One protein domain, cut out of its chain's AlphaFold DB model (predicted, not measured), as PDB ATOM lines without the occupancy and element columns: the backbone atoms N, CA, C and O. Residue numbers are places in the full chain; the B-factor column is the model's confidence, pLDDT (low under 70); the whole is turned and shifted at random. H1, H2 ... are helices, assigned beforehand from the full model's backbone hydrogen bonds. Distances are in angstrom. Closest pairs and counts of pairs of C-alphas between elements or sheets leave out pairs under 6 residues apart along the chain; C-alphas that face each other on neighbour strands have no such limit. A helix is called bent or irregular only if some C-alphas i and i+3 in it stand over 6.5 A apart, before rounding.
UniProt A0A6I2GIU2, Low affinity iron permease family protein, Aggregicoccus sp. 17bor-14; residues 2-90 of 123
ATOM      1  N   LYS A   2     328.370 149.926 360.153       69.00
ATOM      2  CA  LYS A   2     329.810 149.850 359.787       69.00
ATOM      3  C   LYS A   2     330.797 149.746 360.966       69.00
ATOM      4  O   LYS A   2     331.884 149.211 360.794       69.00
ATOM      5  N   GLN A   3     330.458 150.276 362.142       74.50
ATOM      6  CA  GLN A   3     331.345 150.262 363.315       74.50
ATOM      7  C   GLN A   3     331.238 148.957 364.124       74.50
ATOM      8  O   GLN A   3     332.255 148.449 364.581       74.50
ATOM      9  N   ALA A   4     330.040 148.369 364.217       76.31
ATOM     10  CA  ALA A   4     329.820 147.072 364.864       76.31
ATOM     11  C   ALA A   4     330.431 145.921 364.049       76.31
ATOM     12  O   ALA A   4     331.170 145.111 364.596       76.31
ATOM     13  N   PHE A   5     330.215 145.916 362.726       78.25
ATOM     14  CA  PHE A   5     330.880 144.969 361.822       78.25
ATOM     15  C   PHE A   5     332.407 145.081 361.913       78.25
ATOM     16  O   PHE A   5     333.104 144.079 361.952       78.25
ATOM     17  N   ARG A   6     332.927 146.307 362.025       73.69
ATOM     18  CA  ARG A   6     334.364 146.562 362.174       73.69
ATOM     19  C   ARG A   6     334.926 146.011 363.479       73.69
ATOM     20  O   ARG A   6     335.928 145.318 363.442       73.69
ATOM     21  N   GLN A   7     334.280 146.275 364.614       76.81
ATOM     22  CA  GLN A   7     334.717 145.710 365.895       76.81
ATOM     23  C   GLN A   7     334.658 144.180 365.890       76.81
ATOM     24  O   GLN A   7     335.533 143.532 366.455       76.81
ATOM     25  N   PHE A   8     333.648 143.605 365.237       80.38
ATOM     26  CA  PHE A   8     333.551 142.165 365.047       80.38
ATOM     27  C   PHE A   8     334.690 141.628 364.169       80.38
ATOM     28  O   PHE A   8     335.344 140.665 364.562       80.38
ATOM     29  N   ALA A   9     334.970 142.264 363.031       76.00
ATOM     30  CA  ALA A   9     336.026 141.854 362.112       76.00
ATOM     31  C   ALA A   9     337.415 141.946 362.755       76.00
ATOM     32  O   ALA A   9     338.147 140.962 362.735       76.00
ATOM     33  N   ASP A  10     337.727 143.072 363.406       76.31
ATOM     34  CA  ASP A  10     339.009 143.293 364.085       76.31
ATOM     35  C   ASP A  10     339.209 142.248 365.211       76.31
ATOM     36  O   ASP A  10     340.271 141.636 365.325       76.31
ATOM     37  N   ARG A  11     338.169 141.958 366.012       76.31
ATOM     38  CA  ARG A  11     338.225 140.908 367.052       76.31
ATOM     39  C   ARG A  11     338.355 139.507 366.468       76.31
ATOM     40  O   ARG A  11     339.116 138.704 366.993       76.31
ATOM     41  N   THR A  12     337.625 139.209 365.400       75.75
ATOM     42  CA  THR A  12     337.676 137.891 364.757       75.75
ATOM     43  C   THR A  12     339.039 137.653 364.123       75.75
ATOM     44  O   THR A  12     339.561 136.554 364.245       75.75
ATOM     45  N   ALA A  13     339.654 138.678 363.528       73.25
ATOM     46  CA  ALA A  13     341.009 138.601 362.992       73.25
ATOM     47  C   ALA A  13     342.049 138.343 364.097       73.25
ATOM     48  O   ALA A  13     342.905 137.473 363.944       73.25
ATOM     49  N   LEU A  14     341.931 139.030 365.240       74.50
ATOM     50  CA  LEU A  14     342.801 138.807 366.401       74.50
ATOM     51  C   LEU A  14     342.659 137.393 366.976       74.50
ATOM     52  O   LEU A  14     343.656 136.759 367.309       74.50
ATOM     53  N   ILE A  15     341.425 136.893 367.078       75.88
ATOM     54  CA  ILE A  15     341.158 135.532 367.551       75.88
ATOM     55  C   ILE A  15     341.704 134.522 366.538       75.88
ATOM     56  O   ILE A  15     342.480 133.654 366.922       75.88
ATOM     57  N   ALA A  16     341.386 134.674 365.249       76.00
ATOM     58  CA  ALA A  16     341.833 133.784 364.178       76.00
ATOM     59  C   ALA A  16     343.364 133.667 364.089       76.00
ATOM     60  O   ALA A  16     343.870 132.586 363.804       76.00
ATOM     61  N   GLY A  17     344.094 134.752 364.368       71.00
ATOM     62  CA  GLY A  17     345.558 134.762 364.410       71.00
ATOM     63  C   GLY A  17     346.176 134.252 365.718       71.00
ATOM     64  O   GLY A  17     347.401 134.202 365.824       71.00
ATOM     65  N   SER A  18     345.376 133.900 366.731       83.25
ATOM     66  CA  SER A  18     345.902 133.499 368.036       83.25
ATOM     67  C   SER A  18     346.433 132.052 368.036       83.25
ATOM     68  O   SER A  18     345.808 131.159 367.451       83.25
ATOM     69  N   PRO A  19     347.530 131.761 368.767       81.38
ATOM     70  CA  PRO A  19     348.029 130.392 368.939       81.38
ATOM     71  C   PRO A  19     346.988 129.431 369.534       81.38
ATOM     72  O   PRO A  19     346.966 128.246 369.206       81.38
ATOM     73  N   TRP A  20     346.088 129.946 370.375       81.69
ATOM     74  CA  TRP A  20     344.998 129.174 370.972       81.69
ATOM     75  C   TRP A  20     343.972 128.708 369.937       81.69
ATOM     76  O   TRP A  20     343.475 127.585 370.024       81.69
ATOM     77  N   THR A  21     343.679 129.528 368.927       85.81
ATOM     78  CA  THR A  21     342.781 129.145 367.833       85.81
ATOM     79  C   THR A  21     343.409 128.082 366.945       85.81
ATOM     80  O   THR A  21     342.726 127.125 366.588       85.81
ATOM     81  N   PHE A  22     344.712 128.180 366.668       84.94
ATOM     82  CA  PHE A  22     345.438 127.118 365.973       84.94
ATOM     83  C   PHE A  22     345.371 125.793 366.743       84.94
ATOM     84  O   PHE A  22     344.972 124.776 366.180       84.94
ATOM     85  N   LEU A  23     345.667 125.812 368.048       91.88
ATOM     86  CA  LEU A  23     345.587 124.617 368.890       91.88
ATOM     87  C   LEU A  23     344.171 124.022 368.905       91.88
ATOM     88  O   LEU A  23     344.009 122.811 368.776       91.88
ATOM     89  N   THR A  24     343.147 124.870 369.006       89.38
ATOM     90  CA  THR A  24     341.741 124.441 368.968       89.38
ATOM     91  C   THR A  24     341.408 123.755 367.646       89.38
ATOM     92  O   THR A  24     340.797 122.691 367.657       89.38
ATOM     93  N   MET A  25     341.849 124.314 366.513       89.88
ATOM     94  CA  MET A  25     341.641 123.705 365.196       89.88
ATOM     95  C   MET A  25     342.349 122.354 365.076       89.88
ATOM     96  O   MET A  25     341.737 121.396 364.619       89.88
ATOM     97  N   VAL A  26     343.592 122.242 365.557       93.31
ATOM     98  CA  VAL A  26     344.339 120.972 365.566       93.31
ATOM     99  C   VAL A  26     343.614 119.907 366.390       93.31
ATOM    100  O   VAL A  26     343.458 118.777 365.929       93.31
ATOM    101  N   VAL A  27     343.128 120.259 367.584       95.00
ATOM    102  CA  VAL A  27     342.353 119.340 368.432       95.00
ATOM    103  C   VAL A  27     341.057 118.926 367.735       95.00
ATOM    104  O   VAL A  27     340.739 117.740 367.708       95.00
ATOM    105  N   LEU A  28     340.334 119.871 367.134       92.56
ATOM    106  CA  LEU A  28     339.077 119.602 366.434       92.56
ATOM    107  C   LEU A  28     339.288 118.667 365.232       92.56
ATOM    108  O   LEU A  28     338.532 117.714 365.050       92.56
ATOM    109  N   THR A  29     340.359 118.880 364.463       92.94
ATOM    110  CA  THR A  29     340.793 117.978 363.389       92.94
ATOM    111  C   THR A  29     341.171 116.599 363.927       92.94
ATOM    112  O   THR A  29     340.792 115.593 363.330       92.94
ATOM    113  N   GLY A  30     341.870 116.525 365.063       94.94
ATOM    114  CA  GLY A  30     342.219 115.262 365.713       94.94
ATOM    115  C   GLY A  30     340.989 114.469 366.161       94.94
ATOM    116  O   GLY A  30     340.886 113.281 365.867       94.94
ATOM    117  N   VAL A  31     340.021 115.131 366.804       94.31
ATOM    118  CA  VAL A  31     338.738 114.521 367.200       94.31
ATOM    119  C   VAL A  31     337.991 114.003 365.975       94.31
ATOM    120  O   VAL A  31     337.549 112.856 365.967       94.31
ATOM    121  N   TRP A  32     337.905 114.802 364.911       93.06
ATOM    122  CA  TRP A  32     337.297 114.375 363.652       93.06
ATOM    123  C   TRP A  32     337.999 113.141 363.056       93.06
ATOM    124  O   TRP A  32     337.337 112.199 362.622       93.06
ATOM    125  N   LEU A  33     339.333 113.080 363.097       92.94
ATOM    126  CA  LEU A  33     340.091 111.923 362.614       92.94
ATOM    127  C   LEU A  33     339.788 110.651 363.427       92.94
ATOM    128  O   LEU A  33     339.590 109.587 362.847       92.94
ATOM    129  N   VAL A  34     339.715 110.766 364.758       94.81
ATOM    130  CA  VAL A  34     339.429 109.645 365.675       94.81
ATOM    131  C   VAL A  34     337.980 109.165 365.562       94.81
ATOM    132  O   VAL A  34     337.715 107.977 365.733       94.81
ATOM    133  N   CYS A  35     337.040 110.054 365.238       92.19
ATOM    134  CA  CYS A  35     335.658 109.674 364.948       92.19
ATOM    135  C   CYS A  35     335.496 109.026 363.563       92.19
ATOM    136  O   CYS A  35     334.564 108.250 363.370       92.19
ATOM    137  N   GLY A  36     336.402 109.283 362.615       91.06
ATOM    138  CA  GLY A  36     336.345 108.757 361.244       91.06
ATOM    139  C   GLY A  36     336.155 107.235 361.114       91.06
ATOM    140  O   GLY A  36     335.281 106.822 360.346       91.06
ATOM    141  N   PRO A  37     336.873 106.386 361.878       92.31
ATOM    142  CA  PRO A  37     336.677 104.937 361.888       92.31
ATOM    143  C   PRO A  37     335.253 104.490 362.238       92.31
ATOM    144  O   PRO A  37     334.784 103.501 361.681       92.31
ATOM    145  N   LEU A  38     334.535 105.227 363.100       91.81
ATOM    146  CA  LEU A  38     333.141 104.914 363.457       91.81
ATOM    147  C   LEU A  38     332.192 105.063 362.259       91.81
ATOM    148  O   LEU A  38     331.166 104.393 362.195       91.81
ATOM    149  N   PHE A  39     332.551 105.921 361.302       87.00
ATOM    150  CA  PHE A  39     331.793 106.187 360.079       87.00
ATOM    151  C   PHE A  39     332.439 105.564 358.834       87.00
ATOM    152  O   PHE A  39     332.062 105.909 357.712       87.00
ATOM    153  N   GLY A  40     333.441 104.693 359.018       90.25
ATOM    154  CA  GLY A  40     334.175 104.038 357.934       90.25
ATOM    155  C   GLY A  40     334.862 105.005 356.967       90.25
ATOM    156  O   GLY A  40     335.061 104.646 355.812       90.25
ATOM    157  N   PHE A  41     335.166 106.234 357.405       88.38
ATOM    158  CA  PHE A  41     335.635 107.321 356.536       88.38
ATOM    159  C   PHE A  41     334.769 107.516 355.278       88.38
ATOM    160  O   PHE A  41     335.295 107.762 354.194       88.38
ATOM    161  N   SER A  42     333.445 107.408 355.424       92.62
ATOM    162  CA  SER A  42     332.500 107.549 354.311       92.62
ATOM    163  C   SER A  42     332.648 108.866 353.537       92.62
ATOM    164  O   SER A  42     333.095 109.885 354.074       92.62
ATOM    165  N   ASP A  43     332.186 108.872 352.286       94.94
ATOM    166  CA  ASP A  43     332.187 110.071 351.441       94.94
ATOM    167  C   ASP A  43     331.444 111.235 352.105       94.94
ATOM    168  O   ASP A  43     331.910 112.371 352.070       94.94
ATOM    169  N   THR A  44     330.328 110.963 352.788       92.38
ATOM    170  CA  THR A  44     329.585 111.984 353.539       92.38
ATOM    171  C   THR A  44     330.416 112.554 354.688       92.38
ATOM    172  O   THR A  44     330.446 113.770 354.865       92.38
ATOM    173  N   TRP A  45     331.139 111.710 355.433       92.12
ATOM    174  CA  TRP A  45     332.008 112.142 356.533       92.12
ATOM    175  C   TRP A  45     333.111 113.099 356.059       92.12
ATOM    176  O   TRP A  45     333.350 114.145 356.671       92.12
ATOM    177  N   GLN A  46     333.756 112.765 354.938       93.31
ATOM    178  CA  GLN A  46     334.797 113.592 354.322       93.31
ATOM    179  C   GLN A  46     334.223 114.878 353.713       93.31
ATOM    180  O   GLN A  46     334.759 115.968 353.936       93.31
ATOM    181  N   LEU A  47     333.103 114.770 352.992       93.81
ATOM    182  CA  LEU A  47     332.443 115.893 352.330       93.81
ATOM    183  C   LEU A  47     331.969 116.946 353.330       93.81
ATOM    184  O   LEU A  47     332.146 118.139 353.082       93.81
ATOM    185  N   THR A  48     331.405 116.534 354.469       91.38
ATOM    186  CA  THR A  48     330.994 117.469 355.523       91.38
ATOM    187  C   THR A  48     332.181 118.297 356.014       91.38
ATOM    188  O   THR A  48     332.077 119.520 356.087       91.38
ATOM    189  N   MET A  49     333.330 117.669 356.278       90.88
ATOM    190  CA  MET A  49     334.516 118.390 356.751       90.88
ATOM    191  C   MET A  49     335.082 119.338 355.691       90.88
ATOM    192  O   MET A  49     335.384 120.492 355.992       90.88
ATOM    193  N   ASN A  50     335.181 118.884 354.439       93.19
ATOM    194  CA  ASN A  50     335.662 119.708 353.331       93.19
ATOM    195  C   ASN A  50     334.761 120.936 353.091       93.19
ATOM    196  O   ASN A  50     335.246 122.063 352.949       93.19
ATOM    197  N   THR A  51     333.445 120.729 353.122       95.06
ATOM    198  CA  THR A  51     332.454 121.796 352.930       95.06
ATOM    199  C   THR A  51     332.524 122.821 354.066       95.06
ATOM    200  O   THR A  51     332.526 124.025 353.820       95.06
ATOM    201  N   LEU A  52     332.656 122.370 355.316       93.19
ATOM    202  CA  LEU A  52     332.802 123.271 356.463       93.19
ATOM    203  C   LEU A  52     334.111 124.065 356.406       93.19
ATOM    204  O   LEU A  52     334.103 125.282 356.604       93.19
ATOM    205  N   ALA A  53     335.229 123.403 356.101       92.00
ATOM    206  CA  ALA A  53     336.533 124.051 356.014       92.00
ATOM    207  C   ALA A  53     336.576 125.115 354.906       92.00
ATOM    208  O   ALA A  53     337.103 126.209 355.127       92.00
ATOM    209  N   SER A  54     335.988 124.838 353.738       94.00
ATOM    210  CA  SER A  54     335.933 125.806 352.635       94.00
ATOM    211  C   SER A  54     335.084 127.033 352.986       94.00
ATOM    212  O   SER A  54     335.552 128.160 352.824       94.00
ATOM    213  N   GLN A  55     333.893 126.849 353.567       94.69
ATOM    214  CA  GLN A  55     333.044 127.962 354.003       94.69
ATOM    215  C   GLN A  55     333.721 128.825 355.080       94.69
ATOM    216  O   GLN A  55     333.686 130.056 355.000       94.69
ATOM    217  N   LEU A  56     334.364 128.201 356.076       90.06
ATOM    218  CA  LEU A  56     335.116 128.921 357.110       90.06
ATOM    219  C   LEU A  56     336.284 129.706 356.507       90.06
ATOM    220  O   LEU A  56     336.487 130.868 356.856       90.06
ATOM    221  N   THR A  57     337.008 129.106 355.563       91.12
ATOM    222  CA  THR A  57     338.112 129.767 354.859       91.12
ATOM    223  C   THR A  57     337.626 130.991 354.087       91.12
ATOM    224  O   THR A  57     338.253 132.045 354.179       91.12
ATOM    225  N   PHE A  58     336.488 130.908 353.391       92.88
ATOM    226  CA  PHE A  58     335.905 132.065 352.702       92.88
ATOM    227  C   PHE A  58     335.566 133.211 353.659       92.88
ATOM    228  O   PHE A  58     335.871 134.370 353.367       92.88
ATOM    229  N   LEU A  59     334.980 132.902 354.818       88.56
ATOM    230  CA  LEU A  59     334.676 133.912 355.833       88.56
ATOM    231  C   LEU A  59     335.953 134.569 356.369       88.56
ATOM    232  O   LEU A  59     336.024 135.795 356.452       88.56
ATOM    233  N   VAL A  60     336.977 133.772 356.686       87.38
ATOM    234  CA  VAL A  60     338.276 134.290 357.138       87.38
ATOM    235  C   VAL A  60     338.920 135.151 356.058       87.38
ATOM    236  O   VAL A  60     339.371 136.247 356.374       87.38
ATOM    237  N   ALA A  61     338.916 134.720 354.795       89.31
ATOM    238  CA  ALA A  61     339.467 135.492 353.684       89.31
ATOM    239  C   ALA A  61     338.795 136.865 353.566       89.31
ATOM    240  O   ALA A  61     339.485 137.869 353.416       89.31
ATOM    241  N   PHE A  62     337.470 136.940 353.714       87.38
ATOM    242  CA  PHE A  62     336.741 138.209 353.686       87.38
ATOM    243  C   PHE A  62     337.120 139.138 354.851       87.38
ATOM    244  O   PHE A  62     337.366 140.331 354.661       87.38
ATOM    245  N   LEU A  63     337.204 138.598 356.070       82.25
ATOM    246  CA  LEU A  63     337.594 139.365 357.258       82.25
ATOM    247  C   LEU A  63     339.056 139.821 357.199       82.25
ATOM    248  O   LEU A  63     339.373 140.959 357.566       82.25
ATOM    249  N   LEU A  64     339.931 138.949 356.706       84.38
ATOM    250  CA  LEU A  64     341.342 139.228 356.500       84.38
ATOM    251  C   LEU A  64     341.514 140.325 355.450       84.38
ATOM    252  O   LEU A  64     342.197 141.299 355.736       84.38
ATOM    253  N   GLN A  65     340.823 140.243 354.310       83.62
ATOM    254  CA  GLN A  65     340.826 141.294 353.286       83.62
ATOM    255  C   GLN A  65     340.339 142.634 353.847       83.62
ATOM    256  O   GLN A  65     340.959 143.661 353.595       83.62
ATOM    257  N   ASN A  66     339.274 142.658 354.656       83.38
ATOM    258  CA  ASN A  66     338.807 143.903 355.278       83.38
ATOM    259  C   ASN A  66     339.862 144.521 356.217       83.38
ATOM    260  O   ASN A  66     340.050 145.740 356.218       83.38
ATOM    261  N   THR A  67     340.538 143.687 357.008       80.00
ATOM    262  CA  THR A  67     341.593 144.128 357.934       80.00
ATOM    263  C   THR A  67     342.827 144.602 357.158       80.00
ATOM    264  O   THR A  67     343.273 145.731 357.342       80.00
ATOM    265  N   GLN A  68     343.295 143.805 356.195       82.62
ATOM    266  CA  GLN A  68     344.433 144.118 355.331       82.62
ATOM    267  C   GLN A  68     344.204 145.390 354.510       82.62
ATOM    268  O   GLN A  68     345.063 146.262 354.496       82.62
ATOM    269  N   ASN A  69     343.027 145.570 353.902       86.44
ATOM    270  CA  ASN A  69     342.702 146.786 353.146       86.44
ATOM    271  C   ASN A  69     342.822 148.050 354.006       86.44
ATOM    272  O   ASN A  69     343.248 149.107 353.535       86.44
ATOM    273  N   ARG A  70     342.445 147.957 355.286       84.12
ATOM    274  CA  ARG A  70     342.557 149.069 356.229       84.12
ATOM    275  C   ARG A  70     344.010 149.342 356.608       84.12
ATOM    276  O   ARG A  70     344.401 150.510 356.614       84.12
ATOM    277  N   ASP A  71     344.774 148.303 356.918       87.75
ATOM    278  CA  ASP A  71     346.179 148.433 357.307       87.75
ATOM    279  C   ASP A  71     347.020 148.983 356.150       87.75
ATOM    280  O   ASP A  71     347.776 149.935 356.345       87.75
ATOM    281  N   THR A  72     346.791 148.502 354.925       90.06
ATOM    282  CA  THR A  72     347.396 149.039 353.696       90.06
ATOM    283  C   THR A  72     347.084 150.525 353.523       90.06
ATOM    284  O   THR A  72     347.988 151.330 353.312       90.06
ATOM    285  N   ARG A  73     345.825 150.946 353.709       89.12
ATOM    286  CA  ARG A  73     345.459 152.371 353.626       89.12
ATOM    287  C   ARG A  73     346.148 153.222 354.697       89.12
ATOM    288  O   ARG A  73     346.539 154.353 354.421       89.12
ATOM    289  N   ALA A  74     346.281 152.709 355.918       89.62
ATOM    290  CA  ALA A  74     346.988 153.413 356.985       89.62
ATOM    291  C   ALA A  74     348.493 153.530 356.696       89.62
ATOM    292  O   ALA A  74     349.089 154.557 357.015       89.62
ATOM    293  N   LEU A  75     349.096 152.507 356.079       90.81
ATOM    294  CA  LEU A  75     350.479 152.547 355.606       90.81
ATOM    295  C   LEU A  75     350.673 153.625 354.532       90.81
ATOM    296  O   LEU A  75     351.577 154.440 354.689       90.81
ATOM    297  N   HIS A  76     349.800 153.697 353.517       89.12
ATOM    298  CA  HIS A  76     349.864 154.745 352.484       89.12
ATOM    299  C   HIS A  76     349.823 156.156 353.083       89.12
ATOM    300  O   HIS A  76     350.709 156.955 352.812       89.12
ATOM    301  N   LEU A  77     348.889 156.429 354.000       87.88
ATOM    302  CA  LEU A  77     348.791 157.744 354.649       87.88
ATOM    303  C   LEU A  77     350.043 158.112 355.463       87.88
ATOM    304  O   LEU A  77     350.445 159.273 355.493       87.88
ATOM    305  N   LYS A  78     350.660 157.137 356.139       89.19
ATOM    306  CA  LYS A  78     351.916 157.365 356.869       89.19
ATOM    307  C   LYS A  78     353.078 157.650 355.914       89.19
ATOM    308  O   LYS A  78     353.907 158.498 356.224       89.19
ATOM    309  N   LEU A  79     353.143 156.948 354.781       90.31
ATOM    310  CA  LEU A  79     354.154 157.180 353.747       90.31
ATOM    311  C   LEU A  79     353.982 158.552 353.088       90.31
ATOM    312  O   LEU A  79     354.976 159.243 352.900       90.31
ATOM    313  N   ASP A  80     352.745 158.967 352.812       87.94
ATOM    314  CA  ASP A  80     352.443 160.297 352.279       87.94
ATOM    315  C   ASP A  80     352.907 161.408 353.230       87.94
ATOM    316  O   ASP A  80     353.499 162.390 352.788       87.94
ATOM    317  N   GLU A  81     352.693 161.247 354.541       87.44
ATOM    318  CA  GLU A  81     353.160 162.215 355.542       87.44
ATOM    319  C   GLU A  81     354.694 162.285 355.597       87.44
ATOM    320  O   GLU A  81     355.266 163.374 355.638       87.44
ATOM    321  N   LEU A  82     355.379 161.134 355.532       88.38
ATOM    322  CA  LEU A  82     356.842 161.098 355.459       88.38
ATOM    323  C   LEU A  82     357.363 161.744 354.169       88.38
ATOM    324  O   LEU A  82     358.303 162.528 354.231       88.38
ATOM    325  N   LEU A  83     356.747 161.463 353.016       86.94
ATOM    326  CA  LEU A  83     357.105 162.089 351.739       86.94
ATOM    327  C   LEU A  83     356.900 163.601 351.786       86.94
ATOM    328  O   LEU A  83     357.746 164.346 351.308       86.94
ATOM    329  N   ARG A  84     355.812 164.066 352.403       84.00
ATOM    330  CA  ARG A  84     355.535 165.496 352.560       84.00
ATOM    331  C   ARG A  84     356.561 166.210 353.444       84.00
ATOM    332  O   ARG A  84     356.792 167.397 353.241       84.00
ATOM    333  N   ALA A  85     357.152 165.509 354.411       85.25
ATOM    334  CA  ALA A  85     358.166 166.051 355.313       85.25
ATOM    335  C   ALA A  85     359.597 166.031 354.733       85.25
ATOM    336  O   ALA A  85     360.497 166.621 355.329       85.25
ATOM    337  N   VAL A  86     359.829 165.354 353.602       87.00
ATOM    338  CA  VAL A  86     361.150 165.257 352.960       87.00
ATOM    339  C   VAL A  86     361.312 166.348 351.900       87.00
ATOM    340  O   VAL A  86     360.631 166.344 350.873       87.00
ATOM    341  N   ASP A  87     362.270 167.253 352.111       72.69
ATOM    342  CA  ASP A  87     362.639 168.270 351.121       72.69
ATOM    343  C   ASP A  87     363.148 167.618 349.824       72.69
ATOM    344  O   ASP A  87     364.071 166.802 349.824       72.69
ATOM    345  N   GLY A  88     362.529 167.978 348.696       70.81
ATOM    346  CA  GLY A  88     362.832 167.415 347.375       70.81
ATOM    347  C   GLY A  88     362.016 166.174 346.993       70.81
ATOM    348  O   GLY A  88     362.195 165.650 345.890       70.81
ATOM    349  N   ALA A  89     361.096 165.710 347.847       74.75
ATOM    350  CA  ALA A  89     360.130 164.687 347.462       74.75
ATOM    351  C   ALA A  89     359.202 165.197 346.344       74.75
ATOM    352  O   ALA A  89     358.710 166.326 346.370       74.75
ATOM    353  N   ARG A  90     358.957 164.354 345.333       69.94
ATOM    354  CA  ARG A  90     358.108 164.710 344.188       69.94
ATOM    355  C   ARG A  90     356.632 164.696 344.605       69.94
ATOM    356  O   ARG A  90     356.151 163.629 344.985       69.94
TER     357      ARG A  90
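AT A GLANCE: This is residues 2 to 90 of the 123 residues of the protein "Low affinity iron permease family protein" of Aggregicoccus sp. 17bor-14 (UniProt A0A6I2GIU2). One very long helix, H3, makes the length of an open frame: H2 folds back beside its first half, opposite ways with a gap between, and H1 crosses from the other end of H2 to the middle of H3. Beyond that crossing, residues 68 to 90, of which 68 to 85 belong to H3, stick out as a long arm. The printed part has 89 residues with three named helices in the order H1, H2, H3 and no named strand; its class is all helix. It is extended, a rod of 71 by 25 by 25 A, with a radius of gyration of the C-alphas of 20.7 A.

HOW THE PARTS SIT: H1, residues 2 to 16, and H2, residues 19 to 39, are close but not clearly touching; their closest C-alphas, of Ile 15 and Thr 21, are 6.6 A apart. Their lines stand at 71 degrees, only just about perpendicular. H1 touches H3, residues 43 to 85, and H3 touches it with residues 60 to 67 alone; the closest C-alphas, of Ala 9 and Leu 63, are 5.7 A apart. These two run opposite ways at a steep tilt of 68 degrees, only just short of about perpendicular. H2 and H3 are close but not clearly touching, at a shallow tilt of 15 degrees, opposite ways; their closest C-alphas, of Phe 39 and Trp 45, are 6.9 A apart. In H1 every O i to N i+4 pair is within hydrogen-bond range; in H2 14 of 17 are, in H3 38 of 39.

IN THESE COORDINATES: H1 begins at C-alpha 2, (329.810, 149.850, 359.787), and measures 20.5 A. H2 measures 30.5 A and is only just irregular: C-alphas 34 and 37 are 6.6 A apart. H3 measures 61.8 A and ends at C-alpha 85, (358.166, 166.051, 355.313).

THE WHOLE: The C-alphas farthest apart, of Leu 38 and Gly 88, are 71.0 A apart. Both links are tight, and the printed part has no cut. Mean pLDDT of the printed part is 86.1; residues 2 and 90 are under 70.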